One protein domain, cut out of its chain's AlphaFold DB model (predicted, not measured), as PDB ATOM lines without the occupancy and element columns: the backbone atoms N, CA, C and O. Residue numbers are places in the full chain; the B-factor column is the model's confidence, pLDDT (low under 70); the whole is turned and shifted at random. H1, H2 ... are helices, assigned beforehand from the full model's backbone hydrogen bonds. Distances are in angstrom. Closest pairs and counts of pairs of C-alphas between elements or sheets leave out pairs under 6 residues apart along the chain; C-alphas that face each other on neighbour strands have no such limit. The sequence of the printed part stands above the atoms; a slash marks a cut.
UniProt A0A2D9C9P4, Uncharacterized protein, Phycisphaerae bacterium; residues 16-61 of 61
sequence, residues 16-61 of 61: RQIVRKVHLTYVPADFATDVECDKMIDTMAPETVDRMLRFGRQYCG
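AT A GLANCE: This is residues 16 to 61 of the 61 residues of an uncharacterized protein of Phycisphaerae bacterium (UniProt A0A2D9C9P4). Two helices, H2 and H3, joined by a tight turn, make an open V, and the short first helix H1 is set crosswise between its arms, packing on H2 and only near H3. The loop of residues 23 to 33 swings out from H1 and returns to H2, while residues 42 to 48, at the corner of the V, stick out free. The printed part has 46 residues with three named helices in the order H1, H2, H3 and no named strand, and its class is all helix. It is compact, with a radius of gyration of the C-alphas of 10.7 A and spans of 28 by 22 by 14 A.

IN THESE COORDINATES: Find C-alpha 16 at (175.205, 150.996, 137.629); from there H1 runs through residues 16 to 22. Go on to C-alpha 34 at (174.827, 157.494, 135.721), where H2 begins; it holds residues 34 to 43 and measures 14.3 A from first to last C-alpha. H3, the longest helix, holds residues 46 to 59 and measures 19.9 A, ending at C-alpha 59 at (181.137, 138.225, 139.920).

HOW THE PARTS SIT: Look first at Arg 16 and Cys 37, whose C-alphas, 5.5 A apart, are the closest of H1 and H2. These helices touch, about perpendicular at 75 degrees. H1 and H3 are close but not clearly touching; their closest C-alphas, of Ile 18 and Gly 56, are 7.2 A apart, and their lines are about perpendicular at 87 degrees. H2 and H3 are also close but not clearly touching, with the closest C-alphas, of Ile 41 and Val 49, 7.2 A apart; they run opposite ways at a steep tilt of 52 degrees. In H1, H2 and H3 every O i to N i+4 pair is within hydrogen-bond range.

THE WHOLE: The C-alphas of Asp 30 and Glu 47, the two farthest apart, are 29.0 A apart. The printed part has no cut and ends at the chain's last residue, Gly 61. The link from H1 to H2, 11 residues, is long; that from H2 to H3, 2 residues, is tight. The mean pLDDT of the printed part is 84.6, and residues 59 to 61 are under 70.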
ATOM      1  N   ARG A  16     175.053 150.252 138.886       90.50
ATOM      2  CA  ARG A  16     175.205 150.996 137.629       90.50
ATOM      3  C   ARG A  16     175.974 150.181 136.601       90.50
ATOM      4  O   ARG A  16     175.548 150.116 135.451       90.50
ATOM      5  N   GLN A  17     177.051 149.501 136.990       89.62
ATOM      6  CA  GLN A  17     177.792 148.629 136.077       89.62
ATOM      7  C   GLN A  17     176.931 147.476 135.548       89.62
ATOM      8  O   GLN A  17     176.971 147.183 134.351       89.62
ATOM      9  N   ILE A  18     176.132 146.839 136.408       88.88
ATOM     10  CA  ILE A  18     175.225 145.759 135.996       88.88
ATOM     11  C   ILE A  18     174.151 146.305 135.054       88.88
ATOM     12  O   ILE A  18     173.936 145.750 133.980       88.88
ATOM     13  N   VAL A  19     173.506 147.416 135.413       89.56
ATOM     14  CA  VAL A  19     172.460 148.045 134.599       89.56
ATOM     15  C   VAL A  19     173.007 148.475 133.244       89.56
ATOM     16  O   VAL A  19     172.375 148.200 132.224       89.56
ATOM     17  N   ARG A  20     174.221 149.032 133.193       89.06
ATOM     18  CA  ARG A  20     174.892 149.351 131.928       89.06
ATOM     19  C   ARG A  20     175.130 148.113 131.069       89.06
ATOM     20  O   ARG A  20     174.855 148.135 129.875       89.06
ATOM     21  N   LYS A  21     175.617 147.028 131.673       86.88
ATOM     22  CA  LYS A  21     175.957 145.787 130.960       86.88
ATOM     23  C   LYS A  21     174.750 144.965 130.523       86.88
ATOM     24  O   LYS A  21     174.878 144.246 129.539       86.88
ATOM     25  N   VAL A  22     173.635 145.026 131.252       88.12
ATOM     26  CA  VAL A  22     172.460 144.160 131.045       88.12
ATOM     27  C   VAL A  22     171.299 144.911 130.398       88.12
ATOM     28  O   VAL A  22     170.676 144.396 129.475       88.12
ATOM     29  N   HIS A  23     170.987 146.110 130.888       85.56
ATOM     30  CA  HIS A  23     169.807 146.866 130.460       85.56
ATOM     31  C   HIS A  23     170.134 147.937 129.418       85.56
ATOM     32  O   HIS A  23     169.307 148.209 128.553       85.56
ATOM     33  N   LEU A  24     171.338 148.511 129.464       85.38
ATOM     34  CA  LEU A  24     171.786 149.542 128.521       85.38
ATOM     35  C   LEU A  24     172.805 149.007 127.500       85.38
ATOM     36  O   LEU A  24     173.471 149.793 126.840       85.38
ATOM     37  N   THR A  25     172.904 147.686 127.318       86.50
ATOM     38  CA  THR A  25     173.862 147.037 126.397       86.50
ATOM     39  C   THR A  25     173.772 147.560 124.964       86.50
ATOM     40  O   THR A  25     174.778 147.650 124.268       86.50
ATOM     41  N   TYR A  26     172.557 147.884 124.521       87.62
ATOM     42  CA  TYR A  26     172.270 148.363 123.166       87.62
ATOM     43  C   TYR A  26     172.075 149.880 123.103       87.62
ATOM     44  O   TYR A  26     171.781 150.424 122.040       87.62
ATOM     45  N   VAL A  27     172.200 150.563 124.240       84.75
ATOM     46  CA  VAL A  27     172.056 152.012 124.330       84.75
ATOM     47  C   VAL A  27     173.436 152.634 124.100       84.75
ATOM     48  O   VAL A  27     174.417 152.168 124.683       84.75
ATOM     49  N   PRO A  28     173.555 153.674 123.256       85.69
ATOM     50  CA  PRO A  28     174.831 154.351 123.057       85.69
ATOM     51  C   PRO A  28     175.355 154.916 124.379       85.69
ATOM     52  O   PRO A  28     174.578 155.391 125.210       85.69
ATOM     53  N   ALA A  29     176.676 154.901 124.566       79.25
ATOM     54  CA  ALA A  29     177.312 155.325 125.814       79.25
ATOM     55  C   ALA A  29     176.953 156.768 126.219       79.25
ATOM     56  O   ALA A  29     176.848 157.053 127.410       79.25
ATOM     57  N   ASP A  30     176.683 157.642 125.246       83.31
ATOM     58  CA  ASP A  30     176.220 159.019 125.464       83.31
ATOM     59  C   ASP A  30     174.874 159.107 126.200       83.31
ATOM     60  O   ASP A  30     174.603 160.086 126.892       83.31
ATOM     61  N   PHE A  31     174.038 158.073 126.082       81.12
ATOM     62  CA  PHE A  31     172.739 157.986 126.751       81.12
ATOM     63  C   PHE A  31     172.780 157.093 127.997       81.12
ATOM     64  O   PHE A  31     171.933 157.230 128.876       81.12
ATOM     65  N   ALA A  32     173.787 156.227 128.133       84.38
ATOM     66  CA  ALA A  32     173.983 155.362 129.297       84.38
ATOM     67  C   ALA A  32     174.688 156.086 130.466       84.38
ATOM     68  O   ALA A  32     175.671 155.596 131.029       84.38
ATOM     69  N   THR A  33     174.194 157.275 130.822       88.38
ATOM     70  CA  THR A  33     174.736 158.090 131.922       88.38
ATOM     71  C   THR A  33     174.381 157.511 133.295       88.38
ATOM     72  O   THR A  33     173.436 156.731 133.433       88.38
ATOM     73  N   ASP A  34     175.110 157.919 134.339       88.25
ATOM     74  CA  ASP A  34     174.827 157.494 135.721       88.25
ATOM     75  C   ASP A  34     173.413 157.856 136.173       88.25
ATOM     76  O   ASP A  34     172.773 157.077 136.870       88.25
ATOM     77  N   VAL A  35     172.891 158.994 135.711       87.88
ATOM     78  CA  VAL A  35     171.537 159.450 136.037       87.88
ATOM     79  C   VAL A  35     170.479 158.517 135.447       87.88
ATOM     80  O   VAL A  35     169.495 158.205 136.112       87.88
ATOM     81  N   GLU A  36     170.669 158.051 134.213       86.12
ATOM     82  CA  GLU A  36     169.754 157.090 133.585       86.12
ATOM     83  C   GLU A  36     169.841 155.715 134.255       86.12
ATOM     84  O   GLU A  36     168.819 155.067 134.482       86.12
ATOM     85  N   CYS A  37     171.045 155.303 134.660       88.81
ATOM     86  CA  CYS A  37     171.225 154.085 135.445       88.81
ATOM     87  C   CYS A  37     170.498 154.181 136.793       88.81
ATOM     88  O   CYS A  37     169.781 153.254 137.159       88.81
ATOM     89  N   ASP A  38     170.631 155.305 137.498       88.81
ATOM     90  CA  ASP A  38     169.969 155.538 138.781       88.81
ATOM     91  C   ASP A  38     168.445 155.554 138.629       88.81
ATOM     92  O   ASP A  38     167.741 154.908 139.400       88.81
ATOM     93  N   LYS A  39     167.907 156.201 137.591       88.12
ATOM     94  CA  LYS A  39     166.465 156.134 137.300       88.12
ATOM     95  C   LYS A  39     166.004 154.697 137.082       88.12
ATOM     96  O   LYS A  39     164.977 154.300 137.623       88.12
ATOM     97  N   MET A  40     166.763 153.911 136.319       88.38
ATOM     98  CA  MET A  40     166.434 152.512 136.061       88.38
ATOM     99  C   MET A  40     166.424 151.706 137.365       88.38
ATOM    100  O   MET A  40     165.454 151.006 137.633       88.38
ATOM    101  N   ILE A  41     167.445 151.863 138.212       88.94
ATOM    102  CA  ILE A  41     167.529 151.194 139.519       88.94
ATOM    103  C   ILE A  41     166.342 151.590 140.414       88.94
ATOM    104  O   ILE A  41     165.790 150.725 141.088       88.94
ATOM    105  N   ASP A  42     165.900 152.852 140.393       87.75
ATOM    106  CA  ASP A  42     164.769 153.311 141.218       87.75
ATOM    107  C   ASP A  42     163.412 152.769 140.736       87.75
ATOM    108  O   ASP A  42     162.475 152.644 141.522       87.75
ATOM    109  N   THR A  43     163.299 152.400 139.454       87.44
ATOM    110  CA  THR A  43     162.108 151.704 138.930       87.44
ATOM    111  C   THR A  43     162.084 150.211 139.255       87.44
ATOM    112  O   THR A  43     161.038 149.570 139.131       87.44
ATOM    113  N   MET A  44     163.216 149.630 139.662       86.88
ATOM    114  CA  MET A  44     163.304 148.208 139.977       86.88
ATOM    115  C   MET A  44     162.756 147.914 141.373       86.88
ATOM    116  O   MET A  44     162.931 148.677 142.320       86.88
ATOM    117  N   ALA A  45     162.127 146.746 141.522       86.50
ATOM    118  CA  ALA A  45     161.702 146.274 142.831       86.50
ATOM    119  C   ALA A  45     162.926 146.071 143.752       86.50
ATOM    120  O   ALA A  45     163.943 145.529 143.305       86.50
ATOM    121  N   PRO A  46     162.833 146.428 145.046       85.19
ATOM    122  CA  PRO A  46     163.960 146.362 145.980       85.19
ATOM    123  C   PRO A  46     164.534 144.944 146.132       85.19
ATOM    124  O   PRO A  46     165.739 144.771 146.296       85.19
ATOM    125  N   GLU A  47     163.697 143.913 145.995       88.19
ATOM    126  CA  GLU A  47     164.123 142.507 145.979       88.19
ATOM    127  C   GLU A  47     165.029 142.156 144.787       88.19
ATOM    128  O   GLU A  47     165.952 141.348 144.913       88.19
ATOM    129  N   THR A  48     164.790 142.772 143.628       89.19
ATOM    130  CA  THR A  48     165.601 142.586 142.422       89.19
ATOM    131  C   THR A  48     166.950 143.261 142.600       89.19
ATOM    132  O   THR A  48     167.977 142.657 142.296       89.19
ATOM    133  N   VAL A  49     166.957 144.473 143.155       88.44
ATOM    134  CA  VAL A  49     168.188 145.222 143.425       88.44
ATOM    135  C   VAL A  49     169.065 144.488 144.450       88.44
ATOM    136  O   VAL A  49     170.268 144.362 144.228       88.44
ATOM    137  N   ASP A  50     168.479 143.905 145.504       88.38
ATOM    138  CA  ASP A  50     169.209 143.064 146.472       88.38
ATOM    139  C   ASP A  50     169.869 141.854 145.789       88.38
ATOM    140  O   ASP A  50     171.050 141.570 146.003       88.38
ATOM    141  N   ARG A  51     169.146 141.165 144.896       88.94
ATOM    142  CA  ARG A  51     169.715 140.052 144.118       88.94
ATOM    143  C   ARG A  51     170.842 140.518 143.204       88.94
ATOM    144  O   ARG A  51     171.885 139.871 143.171       88.94
ATOM    145  N   MET A  52     170.662 141.628 142.490       87.88
ATOM    146  CA  MET A  52     171.695 142.188 141.613       87.88
ATOM    147  C   MET A  52     172.955 142.544 142.400       87.88
ATOM    148  O   MET A  52     174.050 142.232 141.948       87.88
ATOM    149  N   LEU A  53     172.814 143.100 143.604       88.12
ATOM    150  CA  LEU A  53     173.937 143.373 144.499       88.12
ATOM    151  C   LEU A  53     174.659 142.105 144.952       88.12
ATOM    152  O   LEU A  53     175.890 142.058 144.917       88.12
ATOM    153  N   ARG A  54     173.919 141.057 145.333       87.50
ATOM    154  CA  ARG A  54     174.509 139.754 145.687       87.50
ATOM    155  C   ARG A  54     175.298 139.157 144.525       87.50
ATOM    156  O   ARG A  54     176.428 138.721 144.724       87.50
ATOM    157  N   PHE A  55     174.732 139.185 143.319       85.19
ATOM    158  CA  PHE A  55     175.419 138.736 142.107       85.19
ATOM    159  C   PHE A  55     176.638 139.611 141.792       85.19
ATOM    160  O   PHE A  55     177.720 139.090 141.545       85.19
ATOM    161  N   GLY A  56     176.502 140.933 141.861       81.81
ATOM    162  CA  GLY A  56     177.590 141.876 141.610       81.81
ATOM    163  C   GLY A  56     178.793 141.640 142.518       81.81
ATOM    164  O   GLY A  56     179.914 141.550 142.029       81.81
ATOM    165  N   ARG A  57     178.568 141.428 143.819       79.50
ATOM    166  CA  ARG A  57     179.640 141.105 144.779       79.50
ATOM    167  C   ARG A  57     180.327 139.763 144.507       79.50
ATOM    168  O   ARG A  57     181.479 139.599 144.882       79.50
ATOM    169  N   GLN A  58     179.632 138.811 143.888       73.81
ATOM    170  CA  GLN A  58     180.174 137.483 143.596       73.81
ATOM    171  C   GLN A  58     180.935 137.419 142.259       73.81
ATOM    172  O   GLN A  58     181.812 136.574 142.113       73.81
ATOM    173  N   TYR A  59     180.602 138.282 141.292       65.81
ATOM    174  CA  TYR A  59     181.137 138.225 139.920       65.81
ATOM    175  C   TYR A  59     181.966 139.449 139.495       65.81
ATOM    176  O   TYR A  59     182.662 139.372 138.486       65.81
ATOM    177  N   CYS A  60     181.883 140.578 140.206       56.88
ATOM    178  CA  CYS A  60     182.691 141.785 139.957       56.88
ATOM    179  C   CYS A  60     183.741 142.048 141.060       56.88
ATOM    180  O   CYS A  60     184.296 143.144 141.101       56.88
ATOM    181  N   GLY A  61     183.972 141.072 141.948       49.38
ATOM    182  CA  GLY A  61     185.037 141.082 142.958       49.38
ATOM    183  C   GLY A  61     186.306 140.394 142.478       49.38
ATOM    184  O   GLY A  61     186.179 139.424 141.697       49.38
TER     185      GLY A  61